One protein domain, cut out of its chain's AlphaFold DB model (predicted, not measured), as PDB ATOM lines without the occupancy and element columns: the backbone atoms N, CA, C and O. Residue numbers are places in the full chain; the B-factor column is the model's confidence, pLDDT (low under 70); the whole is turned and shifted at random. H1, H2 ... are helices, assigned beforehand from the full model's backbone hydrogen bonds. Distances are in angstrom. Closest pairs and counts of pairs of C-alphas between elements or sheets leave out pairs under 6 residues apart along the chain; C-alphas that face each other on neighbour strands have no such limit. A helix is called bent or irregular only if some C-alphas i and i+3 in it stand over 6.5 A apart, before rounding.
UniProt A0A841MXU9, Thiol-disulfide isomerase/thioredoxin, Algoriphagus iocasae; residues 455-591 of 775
ATOM      1  N   GLY A 455     162.975 136.458  99.407       68.44
ATOM      2  CA  GLY A 455     162.390 135.558  98.409       68.44
ATOM      3  C   GLY A 455     163.132 134.216  98.289       68.44
ATOM      4  O   GLY A 455     163.569 133.686  99.316       68.44
ATOM      5  N   PRO A 456     163.256 133.637  97.075       65.75
ATOM      6  CA  PRO A 456     163.780 132.280  96.871       65.75
ATOM      7  C   PRO A 456     165.171 132.031  97.463       65.75
ATOM      8  O   PRO A 456     165.409 130.959  98.016       65.75
ATOM      9  N   ASP A 457     166.060 133.026  97.417       73.00
ATOM     10  CA  ASP A 457     167.426 132.909  97.944       73.00
ATOM     11  C   ASP A 457     167.419 132.651  99.458       73.00
ATOM     12  O   ASP A 457     168.148 131.791  99.955       73.00
ATOM     13  N   ARG A 458     166.518 133.319 100.197       77.81
ATOM     14  CA  ARG A 458     166.308 133.076 101.632       77.81
ATOM     15  C   ARG A 458     165.730 131.685 101.899       77.81
ATOM     16  O   ARG A 458     166.118 131.075 102.891       77.81
ATOM     17  N   LYS A 459     164.852 131.164 101.028       81.00
ATOM     18  CA  LYS A 459     164.330 129.787 101.149       81.00
ATOM     19  C   LYS A 459     165.462 128.768 101.000       81.00
ATOM     20  O   LYS A 459     165.666 127.971 101.909       81.00
ATOM     21  N   GLY A 460     166.246 128.850  99.923       83.69
ATOM     22  CA  GLY A 460     167.380 127.945  99.683       83.69
ATOM     23  C   GLY A 460     168.470 128.033 100.762       83.69
ATOM     24  O   GLY A 460     169.049 127.023 101.155       83.69
ATOM     25  N   TRP A 461     168.709 129.230 101.304       84.19
ATOM     26  CA  TRP A 461     169.630 129.451 102.423       84.19
ATOM     27  C   TRP A 461     169.154 128.794 103.733       84.19
ATOM     28  O   TRP A 461     169.974 128.240 104.471       84.19
ATOM     29  N   ILE A 462     167.839 128.803 104.006       86.88
ATOM     30  CA  ILE A 462     167.238 128.037 105.111       86.88
ATOM     31  C   ILE A 462     167.341 126.536 104.820       86.88
ATOM     32  O   ILE A 462     167.824 125.803 105.676       86.88
ATOM     33  N   GLU A 463     166.961 126.075 103.623       87.31
ATOM     34  CA  GLU A 463     167.046 124.660 103.222       87.31
ATOM     35  C   GLU A 463     168.449 124.076 103.420       87.31
ATOM     36  O   GLU A 463     168.573 122.952 103.901       87.31
ATOM     37  N   GLU A 464     169.509 124.822 103.092       86.75
ATOM     38  CA  GLU A 464     170.890 124.382 103.313       86.75
ATOM     39  C   GLU A 464     171.222 124.258 104.806       86.75
ATOM     40  O   GLU A 464     171.735 123.227 105.235       86.75
ATOM     41  N   ARG A 465     170.878 125.262 105.623       86.94
ATOM     42  CA  ARG A 465     171.141 125.228 107.074       86.94
ATOM     43  C   ARG A 465     170.317 124.168 107.796       86.94
ATOM     44  O   ARG A 465     170.833 123.521 108.703       86.94
ATOM     45  N   LEU A 466     169.093 123.911 107.338       88.31
ATOM     46  CA  LEU A 466     168.274 122.813 107.836       88.31
ATOM     47  C   LEU A 466     168.867 121.435 107.517       88.31
ATOM     48  O   LEU A 466     168.416 120.491 108.147       88.31
ATOM     49  N   LYS A 467     169.830 121.255 106.594       85.75
ATOM     50  CA  LYS A 467     170.460 119.935 106.335       85.75
ATOM     51  C   LYS A 467     171.403 119.473 107.448       85.75
ATOM     52  O   LYS A 467     171.730 118.289 107.478       85.75
ATOM     53  N   LYS A 468     171.843 120.375 108.334       81.75
ATOM     54  CA  LYS A 468     172.616 120.029 109.534       81.75
ATOM     55  C   LYS A 468     171.756 119.117 110.415       81.75
ATOM     56  O   LYS A 468     170.610 119.456 110.715       81.75
ATOM     57  N   ASP A 469     172.282 117.954 110.785       77.38
ATOM     58  CA  ASP A 469     171.579 117.045 111.690       77.38
ATOM     59  C   ASP A 469     171.583 117.629 113.115       77.38
ATOM     60  O   ASP A 469     172.562 118.236 113.551       77.38
ATOM     61  N   VAL A 470     170.477 117.455 113.835       79.00
ATOM     62  CA  VAL A 470     170.344 117.809 115.258       79.00
ATOM     63  C   VAL A 470     171.153 116.842 116.129       79.00
ATOM     64  O   VAL A 470     171.615 117.231 117.203       79.00
ATOM     65  N   LEU A 471     171.341 115.606 115.650       80.56
ATOM     66  CA  LEU A 471     172.043 114.517 116.329       80.56
ATOM     67  C   LEU A 471     173.565 114.510 116.070       80.56
ATOM     68  O   LEU A 471     174.301 113.887 116.834       80.56
ATOM     69  N   ASP A 472     174.057 115.211 115.040       84.06
ATOM     70  CA  ASP A 472     175.495 115.341 114.727       84.06
ATOM     71  C   ASP A 472     176.109 116.567 115.432       84.06
ATOM     72  O   ASP A 472     176.624 117.500 114.812       84.06
ATOM     73  N   ASP A 473     176.005 116.587 116.765       87.50
ATOM     74  CA  ASP A 473     176.568 117.636 117.622       87.50
ATOM     75  C   ASP A 473     177.683 117.073 118.518       87.50
ATOM     76  O   ASP A 473     177.494 116.133 119.297       87.50
ATOM     77  N   SER A 474     178.867 117.687 118.454       91.56
ATOM     78  CA  SER A 474     180.031 117.315 119.264       91.56
ATOM     79  C   SER A 474     179.795 117.452 120.773       91.56
ATOM     80  O   SER A 474     180.492 116.805 121.557       91.56
ATOM     81  N   ARG A 475     178.794 118.226 121.205       94.75
ATOM     82  CA  ARG A 475     178.344 118.319 122.602       94.75
ATOM     83  C   ARG A 475     177.745 117.011 123.114       94.75
ATOM     84  O   ARG A 475     177.992 116.662 124.265       94.75
ATOM     85  N   LEU A 476     177.068 116.231 122.268       94.38
ATOM     86  CA  LEU A 476     176.539 114.916 122.655       94.38
ATOM     87  C   LEU A 476     177.676 113.921 122.944       94.38
ATOM     88  O   LEU A 476     177.616 113.178 123.922       94.38
ATOM     89  N   LEU A 477     178.774 113.980 122.180       94.12
ATOM     90  CA  LEU A 477     179.990 113.202 122.470       94.12
ATOM     91  C   LEU A 477     180.648 113.623 123.797       94.12
ATOM     92  O   LEU A 477     181.199 112.784 124.506       94.12
ATOM     93  N   ILE A 478     180.572 114.910 124.153       96.62
ATOM     94  CA  ILE A 478     181.085 115.427 125.430       96.62
ATOM     95  C   ILE A 478     180.252 114.912 126.616       96.62
ATOM     96  O   ILE A 478     180.838 114.616 127.654       96.62
ATOM     97  N   LEU A 479     178.929 114.758 126.477       96.25
ATOM     98  CA  LEU A 479     178.078 114.158 127.518       96.25
ATOM     99  C   LEU A 479     178.460 112.691 127.789       96.25
ATOM    100  O   LEU A 479     178.616 112.295 128.944       96.25
ATOM    101  N   GLU A 480     178.701 111.903 126.736       94.50
ATOM    102  CA  GLU A 480     179.103 110.491 126.853       94.50
ATOM    103  C   GLU A 480     180.443 110.297 127.600       94.50
ATOM    104  O   GLU A 480     180.610 109.314 128.322       94.50
ATOM    105  N   GLU A 481     181.380 111.256 127.540       95.81
ATOM    106  CA  GLU A 481     182.624 111.236 128.343       95.81
ATOM    107  C   GLU A 481     182.398 111.374 129.871       95.81
ATOM    108  O   GLU A 481     183.333 111.197 130.668       95.81
ATOM    109  N   TYR A 482     181.185 111.739 130.297       96.25
ATOM    110  CA  TYR A 482     180.809 111.956 131.699       96.25
ATOM    111  C   TYR A 482     179.809 110.901 132.210       96.25
ATOM    112  O   TYR A 482     179.520 110.883 133.411       96.25
ATOM    113  N   ARG A 483     179.362 109.970 131.352       94.56
ATOM    114  CA  ARG A 483     178.546 108.804 131.728       94.56
ATOM    115  C   ARG A 483     179.205 108.021 132.871       94.56
ATOM    116  O   ARG A 483     180.412 107.771 132.853       94.56
ATOM    117  N   GLY A 484     178.433 107.671 133.901       93.38
ATOM    118  CA  GLY A 484     178.953 107.025 135.116       93.38
ATOM    119  C   GLY A 484     179.919 107.868 135.975       93.38
ATOM    120  O   GLY A 484     180.511 107.334 136.915       93.38
ATOM    121  N   ARG A 485     180.099 109.165 135.679       94.62
ATOM    122  CA  ARG A 485     180.803 110.150 136.534       94.62
ATOM    123  C   ARG A 485     179.858 111.199 137.128       94.62
ATOM    124  O   ARG A 485     180.209 111.814 138.130       94.62
ATOM    125  N   LEU A 486     178.697 111.388 136.506       95.75
ATOM    126  CA  LEU A 486     177.543 112.150 136.987       95.75
ATOM    127  C   LEU A 486     176.308 111.225 137.008       95.75
ATOM    128  O   LEU A 486     176.392 110.075 136.571       95.75
ATOM    129  N   SER A 487     175.180 111.703 137.534       94.38
ATOM    130  CA  SER A 487     173.888 111.009 137.453       94.38
ATOM    131  C   SER A 487     173.421 110.913 135.994       94.38
ATOM    132  O   SER A 487     173.526 111.876 135.235       94.38
ATOM    133  N   GLU A 488     172.872 109.762 135.588       94.00
ATOM    134  CA  GLU A 488     172.352 109.602 134.217       94.00
ATOM    135  C   GLU A 488     171.160 110.551 133.958       94.00
ATOM    136  O   GLU A 488     171.008 111.014 132.837       94.00
ATOM    137  N   GLY A 489     170.376 110.910 134.989       94.19
ATOM    138  CA  GLY A 489     169.298 111.910 134.890       94.19
ATOM    139  C   GLY A 489     169.811 113.307 134.521       94.19
ATOM    140  O   GLY A 489     169.390 113.860 133.513       94.19
ATOM    141  N   PHE A 490     170.801 113.832 135.250       95.62
ATOM    142  CA  PHE A 490     171.451 115.112 134.931       95.62
ATOM    143  C   PHE A 490     172.046 115.131 133.512       95.62
ATOM    144  O   PHE A 490     171.965 116.133 132.800       95.62
ATOM    145  N   LEU A 491     172.626 114.008 133.073       96.94
ATOM    146  CA  LEU A 491     173.143 113.860 131.710       96.94
ATOM    147  C   LEU A 491     172.028 113.807 130.652       96.94
ATOM    148  O   LEU A 491     172.237 114.320 129.553       96.94
ATOM    149  N   ASP A 492     170.860 113.237 130.963       96.25
ATOM    150  CA  ASP A 492     169.704 113.196 130.059       96.25
ATOM    151  C   ASP A 492     169.002 114.561 129.954       96.25
ATOM    152  O   ASP A 492     168.615 114.960 128.858       96.25
ATOM    153  N   ILE A 493     168.942 115.347 131.039       96.56
ATOM    154  CA  ILE A 493     168.471 116.745 130.994       96.56
ATOM    155  C   ILE A 493     169.415 117.593 130.128       96.56
ATOM    156  O   ILE A 493     168.957 118.289 129.226       96.56
ATOM    157  N   LEU A 494     170.740 117.485 130.307       97.00
ATOM    158  CA  LEU A 494     171.693 118.207 129.449       97.00
ATOM    159  C   LEU A 494     171.695 117.710 127.988       97.00
ATOM    160  O   LEU A 494     171.982 118.487 127.075       97.00
ATOM    161  N   ARG A 495     171.354 116.438 127.738       96.69
ATOM    162  CA  ARG A 495     171.103 115.904 126.387       96.69
ATOM    163  C   ARG A 495     169.851 116.536 125.782       96.69
ATOM    164  O   ARG A 495     169.906 116.994 124.642       96.69
ATOM    165  N   ALA A 496     168.756 116.596 126.538       96.38
ATOM    166  CA  ALA A 496     167.523 117.262 126.137       96.38
ATOM    167  C   ALA A 496     167.752 118.757 125.854       96.38
ATOM    168  O   ALA A 496     167.264 119.253 124.840       96.38
ATOM    169  N   ASP A 497     168.572 119.441 126.661       95.38
ATOM    170  CA  ASP A 497     168.922 120.847 126.444       95.38
ATOM    171  C   ASP A 497     169.698 121.054 125.127       95.38
ATOM    172  O   ASP A 497     169.310 121.895 124.314       95.38
ATOM    173  N   VAL A 498     170.731 120.244 124.847       95.19
ATOM    174  CA  VAL A 498     171.506 120.305 123.584       95.19
ATOM    175  C   VAL A 498     170.628 120.030 122.355       95.19
ATOM    176  O   VAL A 498     170.720 120.745 121.351       95.19
ATOM    177  N   LEU A 499     169.760 119.015 122.427       95.12
ATOM    178  CA  LEU A 499     168.818 118.679 121.352       95.12
ATOM    179  C   LEU A 499     167.766 119.786 121.164       95.12
ATOM    180  O   LEU A 499     167.469 120.168 120.031       95.12
ATOM    181  N   GLY A 500     167.251 120.333 122.267       94.19
ATOM    182  CA  GLY A 500     166.291 121.433 122.306       94.19
ATOM    183  C   GLY A 500     166.834 122.716 121.688       94.19
ATOM    184  O   GLY A 500     166.182 123.287 120.817       94.19
ATOM    185  N   GLU A 501     168.053 123.133 122.041       91.88
ATOM    186  CA  GLU A 501     168.723 124.285 121.418       91.88
ATOM    187  C   GLU A 501     168.873 124.117 119.903       91.88
ATOM    188  O   GLU A 501     168.539 125.024 119.137       91.88
ATOM    189  N   ASN A 502     169.359 122.959 119.446       91.00
ATOM    190  CA  ASN A 502     169.570 122.694 118.023       91.00
ATOM    191  C   ASN A 502     168.254 122.664 117.234       91.00
ATOM    192  O   ASN A 502     168.183 123.198 116.117       91.00
ATOM    193  N   ALA A 503     167.208 122.071 117.811       93.00
ATOM    194  CA  ALA A 503     165.909 121.963 117.170       93.00
ATOM    195  C   ALA A 503     165.128 123.289 117.199       93.00
ATOM    196  O   ALA A 503     164.600 123.702 116.165       93.00
ATOM    197  N   SER A 504     165.147 124.016 118.321       91.38
ATOM    198  CA  SER A 504     164.618 125.385 118.442       91.38
ATOM    199  C   SER A 504     165.296 126.320 117.436       91.38
ATOM    200  O   SER A 504     164.620 126.910 116.597       91.38
ATOM    201  N   ARG A 505     166.638 126.352 117.386       89.06
ATOM    202  CA  ARG A 505     167.403 127.156 116.411       89.06
ATOM    203  C   ARG A 505     166.970 126.877 114.965       89.06
ATOM    204  O   ARG A 505     166.849 127.811 114.174       89.06
ATOM    205  N   SER A 506     166.705 125.615 114.628       90.12
ATOM    206  CA  SER A 506     166.238 125.201 113.298       90.12
ATOM    207  C   SER A 506     164.803 125.663 113.009       90.12
ATOM    208  O   SER A 506     164.539 126.235 111.949       90.12
ATOM    209  N   ILE A 507     163.879 125.473 113.956       91.06
ATOM    210  CA  ILE A 507     162.481 125.905 113.825       91.06
ATOM    211  C   ILE A 507     162.376 127.433 113.776       91.06
ATOM    212  O   ILE A 507     161.638 127.961 112.942       91.06
ATOM    213  N   SER A 508     163.178 128.155 114.555       89.12
ATOM    214  CA  SER A 508     163.289 129.612 114.513       89.12
ATOM    215  C   SER A 508     163.698 130.151 113.133       89.12
ATOM    216  O   SER A 508     163.220 131.215 112.737       89.12
ATOM    217  N   LEU A 509     164.507 129.437 112.337       87.12
ATOM    218  CA  LEU A 509     164.770 129.843 110.943       87.12
ATOM    219  C   LEU A 509     163.495 129.793 110.084       87.12
ATOM    220  O   LEU A 509     163.237 130.720 109.315       87.12
ATOM    221  N   ILE A 510     162.682 128.745 110.248       88.88
ATOM    222  CA  ILE A 510     161.424 128.528 109.512       88.88
ATOM    223  C   ILE A 510     160.347 129.528 109.967       88.88
ATOM    224  O   ILE A 510     159.688 130.151 109.137       88.88
ATOM    225  N   LYS A 511     160.207 129.719 111.283       85.62
ATOM    226  CA  LYS A 511     159.289 130.659 111.952       85.62
ATOM    227  C   LYS A 511     159.481 132.108 111.496       85.62
ATOM    228  O   LYS A 511     158.515 132.861 111.447       85.62
ATOM    229  N   ASN A 512     160.708 132.490 111.141       80.56
ATOM    230  CA  ASN A 512     161.055 133.838 110.688       80.56
ATOM    231  C   ASN A 512     160.851 134.070 109.172       80.56
ATOM    232  O   ASN A 512     161.283 135.107 108.654       80.56
ATOM    233  N   LEU A 513     160.235 133.139 108.431       79.56
ATOM    234  CA  LEU A 513     159.794 133.376 107.047       79.56
ATOM    235  C   LEU A 513     158.566 134.312 106.992       79.56
ATOM    236  O   LEU A 513     157.762 134.311 107.920       79.56
ATOM    237  N   PRO A 514     158.388 135.111 105.916       72.62
ATOM    238  CA  PRO A 514     157.227 135.995 105.787       72.62
ATOM    239  C   PRO A 514     155.919 135.200 105.687       72.62
ATOM    240  O   PRO A 514     155.895 134.128 105.084       72.62
ATOM    241  N   LEU A 515     154.811 135.761 106.181       65.00
ATOM    242  CA  LEU A 515     153.482 135.125 106.126       65.00
ATOM    243  C   LEU A 515     153.023 134.787 104.692       65.00
ATOM    244  O   LEU A 515     152.299 133.814 104.487       65.00
ATOM    245  N   GLU A 516     153.486 135.546 103.696       68.25
ATOM    246  CA  GLU A 516     153.263 135.283 102.266       68.25
ATOM    247  C   GLU A 516     153.837 133.928 101.813       68.25
ATOM    248  O   GLU A 516     153.293 133.284 100.918       68.25
ATOM    249  N   ALA A 517     154.899 133.456 102.473       72.00
ATOM    250  CA  ALA A 517     155.570 132.189 102.206       72.00
ATOM    251  C   ALA A 517     154.983 131.009 103.012       72.00
ATOM    252  O   ALA A 517     155.637 129.974 103.122       72.00
ATOM    253  N   ARG A 518     153.757 131.120 103.559       78.62
ATOM    254  CA  ARG A 518     153.116 130.101 104.427       78.62
ATOM    255  C   ARG A 518     153.205 128.665 103.891       78.62
ATOM    256  O   ARG A 518     153.372 127.738 104.677       78.62
ATOM    257  N   SER A 519     153.072 128.460 102.579       83.31
ATOM    258  CA  SER A 519     153.183 127.127 101.968       83.31
ATOM    259  C   SER A 519     154.615 126.592 101.957       83.31
ATOM    260  O   SER A 519     154.819 125.398 102.152       83.31
ATOM    261  N   ASP A 520     155.603 127.466 101.758       83.81
ATOM    262  CA  ASP A 520     157.018 127.103 101.817       83.81
ATOM    263  C   ASP A 520     157.445 126.830 103.260       83.81
ATOM    264  O   ASP A 520     158.092 125.823 103.525       83.81
ATOM    265  N   SER A 521     157.048 127.680 104.212       85.56
ATOM    266  CA  SER A 521     157.378 127.503 105.629       85.56
ATOM    267  C   SER A 521     156.696 126.272 106.242       85.56
ATOM    268  O   SER A 521     157.269 125.646 107.132       85.56
ATOM    269  N   GLN A 522     155.517 125.875 105.745       90.00
ATOM    270  CA  GLN A 522     154.891 124.599 106.097       90.00
ATOM    271  C   GLN A 522     155.687 123.408 105.536       90.00
ATOM    272  O   GLN A 522     156.069 122.533 106.309       90.00
ATOM    273  N   GLN A 523     156.012 123.400 104.236       89.94
ATOM    274  CA  GLN A 523     156.805 122.325 103.612       89.94
ATOM    275  C   GLN A 523     158.188 122.157 104.258       89.94
ATOM    276  O   GLN A 523     158.670 121.036 104.410       89.94
ATOM    277  N   LEU A 524     158.824 123.266 104.650       89.94
ATOM    278  CA  LEU A 524     160.102 123.249 105.360       89.94
ATOM    279  C   LEU A 524     159.976 122.660 106.765       89.94
ATOM    280  O   LEU A 524     160.886 121.954 107.184       89.94
ATOM    281  N   LEU A 525     158.872 122.913 107.480       92.12
ATOM    282  CA  LEU A 525     158.635 122.290 108.784       92.12
ATOM    283  C   LEU A 525     158.349 120.791 108.640       92.12
ATOM    284  O   LEU A 525     158.955 119.999 109.351       92.12
ATOM    285  N   GLU A 526     157.479 120.403 107.709       92.31
ATOM    286  CA  GLU A 526     157.141 118.999 107.438       92.31
ATOM    287  C   GLU A 526     158.402 118.199 107.065       92.31
ATOM    288  O   GLU A 526     158.752 117.245 107.753       92.31
ATOM    289  N   GLY A 527     159.169 118.654 106.066       91.25
ATOM    290  CA  GLY A 527     160.418 118.002 105.646       91.25
ATOM    291  C   GLY A 527     161.579 118.100 106.647       91.25
ATOM    292  O   GLY A 527     162.548 117.346 106.536       91.25
ATOM    293  N   TYR A 528     161.506 119.010 107.624       91.62
ATOM    294  CA  TYR A 528     162.436 119.058 108.753       91.62
ATOM    295  C   TYR A 528     162.079 117.999 109.805       91.62
ATOM    296  O   TYR A 528     162.943 117.205 110.181       91.62
ATOM    297  N   LEU A 529     160.811 117.953 110.230       92.00
ATOM    298  CA  LEU A 529     160.313 117.017 111.242       92.00
ATOM    299  C   LEU A 529     160.395 115.560 110.765       92.00
ATOM    300  O   LEU A 529     160.919 114.729 111.502       92.00
ATOM    301  N   ASP A 530     160.009 115.268 109.518       91.38
ATOM    302  CA  ASP A 530     160.137 113.932 108.904       91.38
ATOM    303  C   ASP A 530     161.580 113.397 108.919       91.38
ATOM    304  O   ASP A 530     161.800 112.185 108.894       91.38
ATOM    305  N   ARG A 531     162.577 114.292 108.935       89.19
ATOM    306  CA  ARG A 531     163.997 113.928 108.889       89.19
ATOM    307  C   ARG A 531     164.643 113.838 110.272       89.19
ATOM    308  O   ARG A 531     165.498 112.977 110.448       89.19
ATOM    309  N   ILE A 532     164.281 114.703 111.227       89.12
ATOM    310  CA  ILE A 532     164.783 114.574 112.612       89.12
ATOM    311  C   ILE A 532     164.058 113.473 113.397       89.12
ATOM    312  O   ILE A 532     164.639 112.913 114.323       89.12
ATOM    313  N   GLY A 533     162.822 113.141 113.010       87.25
ATOM    314  CA  GLY A 533     161.984 112.157 113.689       87.25
ATOM    315  C   GLY A 533     161.615 112.557 115.121       87.25
ATOM    316  O   GLY A 533     161.681 113.726 115.513       87.25
ATOM    317  N   ASP A 534     161.228 111.559 115.914       83.62
ATOM    318  CA  ASP A 534     161.057 111.719 117.355       83.62
ATOM    319  C   ASP A 534     162.434 111.777 118.032       83.62
ATOM    320  O   ASP A 534     163.205 110.817 117.999       83.62
ATOM    321  N   LEU A 535     162.747 112.911 118.666       87.81
ATOM    322  CA  LEU A 535     163.978 113.074 119.436       87.81
ATOM    323  C   LEU A 535     163.909 112.211 120.706       87.81
ATOM    324  O   LEU A 535     163.055 112.433 121.565       87.81
ATOM    325  N   GLU A 536     164.818 111.239 120.831       86.44
ATOM    326  CA  GLU A 536     164.919 110.341 121.990       86.44
ATOM    327  C   GLU A 536     165.347 111.101 123.262       86.44
ATOM    328  O   GLU A 536     166.545 111.234 123.557       86.44
ATOM    329  N   VAL A 537     164.337 111.569 124.000       91.62
ATOM    330  CA  VAL A 537     164.395 112.272 125.291       91.62
ATOM    331  C   VAL A 537     163.406 111.595 126.250       91.62
ATOM    332  O   VAL A 537     162.298 111.241 125.838       91.62
ATOM    333  N   SER A 538     163.787 111.376 127.515       92.50
ATOM    334  CA  SER A 538     162.880 110.784 128.513       92.50
ATOM    335  C   SER A 538     161.748 111.740 128.922       92.50
ATOM    336  O   SER A 538     161.808 112.941 128.665       92.50
ATOM    337  N   ALA A 539     160.702 111.213 129.569       90.50
ATOM    338  CA  ALA A 539     159.633 112.051 130.116       90.50
ATOM    339  C   ALA A 539     160.204 113.045 131.139       90.50
ATOM    340  O   ALA A 539     160.067 114.249 130.956       90.50
ATOM    341  N   ASP A 540     160.925 112.533 132.135       90.69
ATOM    342  CA  ASP A 540     161.556 113.290 133.216       90.69
ATOM    343  C   ASP A 540     162.472 114.404 132.662       90.69
ATOM    344  O   ASP A 540     162.330 115.572 133.025       90.69
ATOM    345  N   ALA A 541     163.338 114.084 131.689       92.88
ATOM    346  CA  ALA A 541     164.193 115.080 131.044       92.88
ATOM    347  C   ALA A 541     163.403 116.110 130.219       92.88
ATOM    348  O   ALA A 541     163.805 117.268 130.163       92.88
ATOM    349  N   ALA A 542     162.268 115.742 129.617       91.88
ATOM    350  CA  ALA A 542     161.384 116.692 128.940       91.88
ATOM    351  C   ALA A 542     160.587 117.584 129.916       91.88
ATOM    352  O   ALA A 542     160.200 118.690 129.531       91.88
ATOM    353  N   GLU A 543     160.351 117.151 131.161       90.75
ATOM    354  CA  GLU A 543     159.707 117.972 132.203       90.75
ATOM    355  C   GLU A 543     160.685 118.960 132.863       90.75
ATOM    356  O   GLU A 543     160.280 120.085 133.171       90.75
ATOM    357  N   ALA A 544     161.963 118.590 133.008       90.62
ATOM    358  CA  ALA A 544     163.012 119.453 133.565       90.62
ATOM    359  C   ALA A 544     163.699 120.370 132.526       90.62
ATOM    360  O   ALA A 544     163.990 121.528 132.824       90.62
ATOM    361  N   SER A 545     163.938 119.897 131.293       93.31
ATOM    362  CA  SER A 545     164.690 120.646 130.271       93.31
ATOM    363  C   SER A 545     163.944 121.886 129.774       93.31
ATOM    364  O   SER A 545     163.014 121.829 128.958       93.31
ATOM    365  N   ALA A 546     164.430 123.046 130.208       89.94
ATOM    366  CA  ALA A 546     163.943 124.348 129.782       89.94
ATOM    367  C   ALA A 546     164.100 124.581 128.272       89.94
ATOM    368  O   ALA A 546     163.250 125.227 127.652       89.94
ATOM    369  N   PHE A 547     165.183 124.081 127.675       91.94
ATOM    370  CA  PHE A 547     165.509 124.329 126.272       91.94
ATOM    371  C   PHE A 547     164.782 123.346 125.339       91.94
ATOM    372  O   PHE A 547     164.356 123.735 124.249       91.94
ATOM    373  N   TYR A 548     164.535 122.103 125.775       94.50
ATOM    374  CA  TYR A 548     163.654 121.181 125.056       94.50
ATOM    375  C   TYR A 548     162.206 121.685 125.049       94.50
ATOM    376  O   TYR A 548     161.549 121.657 124.008       94.50
ATOM    377  N   GLN A 549     161.723 122.245 126.163       93.19
ATOM    378  CA  GLN A 549     160.407 122.894 126.223       93.19
ATOM    379  C   GLN A 549     160.293 124.116 125.304       93.19
ATOM    380  O   GLN A 549     159.233 124.346 124.724       93.19
ATOM    381  N   GLU A 550     161.373 124.874 125.105       91.44
ATOM    382  CA  GLU A 550     161.409 125.970 124.128       91.44
ATOM    383  C   GLU A 550     161.172 125.444 122.697       91.44
ATOM    384  O   GLU A 550     160.275 125.927 122.003       91.44
ATOM    385  N   TYR A 551     161.872 124.371 122.305       93.69
ATOM    386  CA  TYR A 551     161.634 123.650 121.046       93.69
ATOM    387  C   TYR A 551     160.197 123.111 120.925       93.69
ATOM    388  O   TYR A 551     159.561 123.305 119.885       93.69
ATOM    389  N   LEU A 552     159.659 122.471 121.970       94.25
ATOM    390  CA  LEU A 552     158.281 121.962 121.973       94.25
ATOM    391  C   LEU A 552     157.262 123.093 121.765       94.25
ATOM    392  O   LEU A 552     156.326 122.931 120.979       94.25
ATOM    393  N   LEU A 553     157.459 124.252 122.408       94.25
ATOM    394  CA  LEU A 553     156.588 125.410 122.214       94.25
ATOM    395  C   LEU A 553     156.670 125.946 120.782       94.25
ATOM    396  O   LEU A 553     155.624 126.190 120.175       94.25
ATOM    397  N   GLU A 554     157.874 126.130 120.231       92.44
ATOM    398  CA  GLU A 554     158.050 126.614 118.856       92.44
ATOM    399  C   GLU A 554     157.382 125.667 117.846       92.44
ATOM    400  O   GLU A 554     156.615 126.109 116.982       92.44
ATOM    401  N   ARG A 555     157.616 124.355 117.997       93.94
ATOM    402  CA  ARG A 555     157.076 123.304 117.128       93.94
ATOM    403  C   ARG A 555     155.553 123.275 117.153       93.94
ATOM    404  O   ARG A 555     154.926 123.397 116.100       93.94
ATOM    405  N   GLU A 556     154.941 123.152 118.331       95.00
ATOM    406  CA  GLU A 556     153.480 123.067 118.426       95.00
ATOM    407  C   GLU A 556     152.786 124.397 118.099       95.00
ATOM    408  O   GLU A 556     151.654 124.378 117.616       95.00
ATOM    409  N   SER A 557     153.462 125.544 118.264       92.88
ATOM    410  CA  SER A 557     152.960 126.847 117.796       92.88
ATOM    411  C   SER A 557     152.827 126.895 116.274       92.88
ATOM    412  O   SER A 557     151.787 127.322 115.767       92.88
ATOM    413  N   LEU A 558     153.839 126.428 115.532       91.75
ATOM    414  CA  LEU A 558     153.757 126.356 114.071       91.75
ATOM    415  C   LEU A 558     152.753 125.293 113.606       91.75
ATOM    416  O   LEU A 558     151.938 125.579 112.728       91.75
ATOM    417  N   LEU A 559     152.753 124.098 114.207       93.12
ATOM    418  CA  LEU A 559     151.807 123.033 113.843       93.12
ATOM    419  C   LEU A 559     150.349 123.460 114.083       93.12
ATOM    420  O   LEU A 559     149.516 123.289 113.191       93.12
ATOM    421  N   ALA A 560     150.047 124.103 115.218       93.31
ATOM    422  CA  ALA A 560     148.724 124.673 115.476       93.31
ATOM    423  C   ALA A 560     148.351 125.755 114.443       93.31
ATOM    424  O   ALA A 560     147.236 125.752 113.920       93.31
ATOM    425  N   PHE A 561     149.284 126.651 114.099       89.94
ATOM    426  CA  PHE A 561     149.064 127.710 113.108       89.94
ATOM    427  C   PHE A 561     148.778 127.167 111.697       89.94
ATOM    428  O   PHE A 561     147.884 127.682 111.009       89.94
ATOM    429  N   TYR A 562     149.495 126.126 111.259       90.12
ATOM    430  CA  TYR A 562     149.261 125.496 109.957       90.12
ATOM    431  C   TYR A 562     147.939 124.720 109.926       90.12
ATOM    432  O   TYR A 562     147.172 124.908 108.980       90.12
ATOM    433  N   ALA A 563     147.632 123.952 110.978       91.38
ATOM    434  CA  ALA A 563     146.380 123.200 111.115       91.38
ATOM    435  C   ALA A 563     145.135 124.084 111.357       91.38
ATOM    436  O   ALA A 563     144.012 123.649 111.108       91.38
ATOM    437  N   GLY A 564     145.315 125.324 111.827       90.69
ATOM    438  CA  GLY A 564     144.219 126.209 112.244       90.69
ATOM    439  C   GLY A 564     143.664 125.889 113.639       90.69
ATOM    440  O   GLY A 564     142.549 126.291 113.972       90.69
ATOM    441  N   GLU A 565     144.429 125.161 114.453       92.75
ATOM    442  CA  GLU A 565     144.050 124.710 115.791       92.75
ATOM    443  C   GLU A 565     144.328 125.770 116.870       92.75
ATOM    444  O   GLU A 565     145.171 126.657 116.731       92.75
ATOM    445  N   GLY A 566     143.630 125.670 118.005       90.94
ATOM    446  CA  GLY A 566     143.927 126.492 119.178       90.94
ATOM    447  C   GLY A 566     145.107 125.926 119.970       90.94
ATOM    448  O   GLY A 566     144.946 124.893 120.619       90.94
ATOM    449  N   LEU A 567     146.248 126.626 119.985       93.88
ATOM    450  CA  LEU A 567     147.485 126.204 120.665       93.88
ATOM    451  C   LEU A 567     147.249 125.670 122.092       93.88
ATOM    452  O   LEU A 567     147.608 124.537 122.389       93.88
ATOM    453  N   PHE A 568     146.564 126.423 122.958       94.31
ATOM    454  CA  PHE A 568     146.302 126.001 124.348       94.31
ATOM    455  C   PHE A 568     145.349 124.795 124.476       94.31
ATOM    456  O   PHE A 568     145.270 124.178 125.538       94.31
ATOM    457  N   SER A 569     144.609 124.440 123.421       92.12
ATOM    458  CA  SER A 569     143.897 123.158 123.363       92.12
ATOM    459  C   SER A 569     144.880 122.040 123.031       92.12
ATOM    460  O   SER A 569     144.949 121.061 123.764       92.12
ATOM    461  N   ARG A 570     145.679 122.233 121.974       94.31
ATOM    462  CA  ARG A 570     146.662 121.275 121.458       94.31
ATOM    463  C   ARG A 570     147.716 120.892 122.505       94.31
ATOM    464  O   ARG A 570     147.877 119.707 122.786       94.31
ATOM    465  N   LEU A 571     148.353 121.874 123.152       95.38
ATOM    466  CA  LEU A 571     149.334 121.639 124.223       95.38
ATOM    467  C   LEU A 571     148.748 120.751 125.334       95.38
ATOM    468  O   LEU A 571     149.337 119.740 125.702       95.38
ATOM    469  N   GLY A 572     147.537 121.074 125.799       93.19
ATOM    470  CA  GLY A 572     146.850 120.329 126.860       93.19
ATOM    471  C   GLY A 572     146.188 119.019 126.418       93.19
ATOM    472  O   GLY A 572     145.445 118.436 127.203       93.19
ATOM    473  N   THR A 573     146.413 118.579 125.177       94.00
ATOM    474  CA  THR A 573     146.112 117.214 124.708       94.00
ATOM    475  C   THR A 573     147.365 116.374 124.454       94.00
ATOM    476  O   THR A 573     147.239 115.162 124.302       94.00
ATOM    477  N   LEU A 574     148.548 116.996 124.397       92.31
ATOM    478  CA  LEU A 574     149.817 116.339 124.062       92.31
ATOM    479  C   LEU A 574     150.746 116.159 125.269       92.31
ATOM    480  O   LEU A 574     151.509 115.198 125.296       92.31
ATOM    481  N   PHE A 575     150.694 117.067 126.247       94.06
ATOM    482  CA  PHE A 575     151.659 117.130 127.346       94.06
ATOM    483  C   PHE A 575     151.020 116.903 128.720       94.06
ATOM    484  O   PHE A 575     149.803 117.005 128.890       94.06
ATOM    485  N   SER A 576     151.864 116.602 129.712       91.94
ATOM    486  CA  SER A 576     151.479 116.554 131.124       91.94
ATOM    487  C   SER A 576     151.026 117.926 131.630       91.94
ATOM    488  O   SER A 576     151.276 118.952 130.999       91.94
ATOM    489  N   THR A 577     150.390 117.966 132.802       92.56
ATOM    490  CA  THR A 577     149.954 119.226 133.422       92.56
ATOM    491  C   THR A 577     151.124 120.175 133.708       92.56
ATOM    492  O   THR A 577     151.007 121.365 133.434       92.56
ATOM    493  N   LEU A 578     152.260 119.658 134.191       89.38
ATOM    494  CA  LEU A 578     153.445 120.466 134.509       89.38
ATOM    495  C   LEU A 578     154.029 121.128 133.252       89.38
ATOM    496  O   LEU A 578     154.251 122.339 133.220       89.38
ATOM    497  N   VAL A 579     154.209 120.348 132.183       91.81
ATOM    498  CA  VAL A 579     154.706 120.858 130.900       91.81
ATOM    499  C   VAL A 579     153.674 121.780 130.241       91.81
ATOM    500  O   VAL A 579     154.043 122.831 129.722       91.81
ATOM    501  N   TYR A 580     152.377 121.463 130.302       94.75
ATOM    502  CA  TYR A 580     151.310 122.342 129.808       94.75
ATOM    503  C   TYR A 580     151.362 123.730 130.465       94.75
ATOM    504  O   TYR A 580     151.355 124.735 129.748       94.75
ATOM    505  N   ASP A 581     151.473 123.789 131.795       93.75
ATOM    506  CA  ASP A 581     151.562 125.044 132.543       93.75
ATOM    507  C   ASP A 581     152.800 125.850 132.122       93.75
ATOM    508  O   ASP A 581     152.674 127.026 131.769       93.75
ATOM    509  N   ARG A 582     153.979 125.211 132.063       91.56
ATOM    510  CA  ARG A 582     155.248 125.841 131.645       91.56
ATOM    511  C   ARG A 582     155.190 126.393 130.216       91.56
ATOM    512  O   ARG A 582     155.548 127.553 129.994       91.56
ATOM    513  N   LEU A 583     154.693 125.614 129.252       94.00
ATOM    514  CA  LEU A 583     154.602 126.020 127.840       94.00
ATOM    515  C   LEU A 583     153.583 127.154 127.622       94.00
ATOM    516  O   LEU A 583     153.851 128.084 126.858       94.00
ATOM    517  N   VAL A 584     152.427 127.112 128.298       94.62
ATOM    518  CA  VAL A 584     151.411 128.180 128.222       94.62
ATOM    519  C   VAL A 584     151.912 129.465 128.879       94.62
ATOM    520  O   VAL A 584     151.729 130.544 128.310       94.62
ATOM    521  N   ALA A 585     152.575 129.362 130.032       92.94
ATOM    522  CA  ALA A 585     153.166 130.501 130.725       92.94
ATOM    523  C   ALA A 585     154.213 131.201 129.862       92.94
ATOM    524  O   ALA A 585     154.089 132.399 129.606       92.94
ATOM    525  N   ARG A 586     155.190 130.439 129.351       92.31
ATOM    526  CA  ARG A 586     156.229 130.925 128.436       92.31
ATOM    527  C   ARG A 586     155.618 131.666 127.249       92.31
ATOM    528  O   ARG A 586     155.939 132.830 127.032       92.31
ATOM    529  N   PHE A 587     154.673 131.045 126.537       92.62
ATOM    530  CA  PHE A 587     154.015 131.671 125.385       92.62
ATOM    531  C   PHE A 587     153.379 133.024 125.727       92.62
ATOM    532  O   PHE A 587     153.507 133.981 124.959       92.62
ATOM    533  N   LEU A 588     152.683 133.101 126.864       92.81
ATOM    534  CA  LEU A 588     151.972 134.297 127.306       92.81
ATOM    535  C   LEU A 588     152.929 135.405 127.770       92.81
ATOM    536  O   LEU A 588     152.770 136.546 127.334       92.81
ATOM    537  N   PHE A 589     153.946 135.085 128.577       90.00
ATOM    538  CA  PHE A 589     154.957 136.054 129.014       90.00
ATOM    539  C   PHE A 589     155.866 136.526 127.862       90.00
ATOM    540  O   PHE A 589     156.224 137.696 127.810       90.00
ATOM    541  N   GLU A 590     156.189 135.680 126.882       87.19
ATOM    542  CA  GLU A 590     157.011 136.077 125.726       87.19
ATOM    543  C   GLU A 590     156.246 136.920 124.683       87.19
ATOM    544  O   GLU A 590     156.873 137.509 123.795       87.19
ATOM    545  N   ASN A 591     154.903 136.994 124.755       87.88
ATOM    546  CA  ASN A 591     154.066 137.612 123.714       87.88
ATOM    547  C   ASN A 591     152.939 138.543 124.201       87.88
ATOM    548  O   ASN A 591     152.169 139.003 123.354       87.88
TER     549      ASN A 591
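Overview. This is residues 455 to 591 of the 775 residues of the protein "Thiol-disulfide isomerase/thioredoxin" of Algoriphagus iocasae (UniProt A0A841MXU9). A long helix, H3, runs through the middle of a stack of helices: H1 and H2 follow one another along one side of it, H6 packs across another side, and the H7-H8 hairpin packs on H6. H4 folds back from the end of H3, and short H5 makes the corner into H6. The printed part has 137 residues with eight named helices, H1 to H8 in chain order, and no named strand; the class is all helix. It is compact, with a radius of gyration of the C-alphas of 15.8 A, and spans 50 by 34 by 24 A.

Arrangement. Start at H1, residues 456 to 465, which only just touches residues 506 to 510 of the hub H3, residues 488 to 511, with 3 pairs of C-alphas within 8 A; the closest C-alphas, of Ile 462 and Leu 509, are 6.6 A apart. H2, residues 474 to 480, forms a hairpin with H3, touching its residues 491 to 498; the closest C-alphas, of Leu 479 and Leu 491, are 6.5 A apart, at a shallow tilt of 19 degrees, opposite ways. Look next at H4, residues 515 to 532, which has a kink of 33 degrees near residue 522; its residues 521 to 525 touch residues 507 to 511 of H3, closest at C-alphas 521 and 510, 5.7 A, in a second hairpin. H5, residues 539 to 544, stands about perpendicular to H3, at 77 degrees, and touches its residues 489 to 496, closest at C-alphas 541 and 493, 4.6 A. H6, residues 546 to 563, touches H3 with 28 pairs of C-alphas within 8 A, the closest being Tyr 548 and Gly 500 at 3.8 A; the tilt of 38 degrees is only just steep. With its residues 556 to 561, H6 touches H7, residues 567 to 574, closest at C-alphas 560 and 567, 5.6 A. H8, residues 577 to 591, forms a hairpin with H7 at a shallow tilt of 22 degrees, closest at C-alphas 580 and 572, 5.7 A; it also touches residues 549 to 553 of H6, about perpendicular at 76 degrees, closest at C-alphas 583 and 553, 6.0 A. H3 and H8 are apart. Every O i to N i+4 pair is within hydrogen-bond range in H1, H2, H5, H6 and H8; in H3 it is 19 of 20, in H4 11 of 14, in H7 3 of 4.

Along the chain. Find C-alpha 456 at (163.780, 132.280, 96.871), where H1 begins. H3 runs 33.3 A from C-alpha 488 at (172.352, 109.602, 134.217); H4 runs 24.3 A and is irregular, with C-alphas 516 and 519 8.2 A apart. H6 runs 25.7 A, and H8 runs 21.2 A to C-alpha 591 at (154.066, 137.612, 123.714).

Size, cuts and confidence. The two farthest C-alphas, of Arg 485 and Glu 516, are 50.6 A apart. The printed part has no cut and no long link. Confidence is under 70 at residues 455 to 456 and 515 to 516.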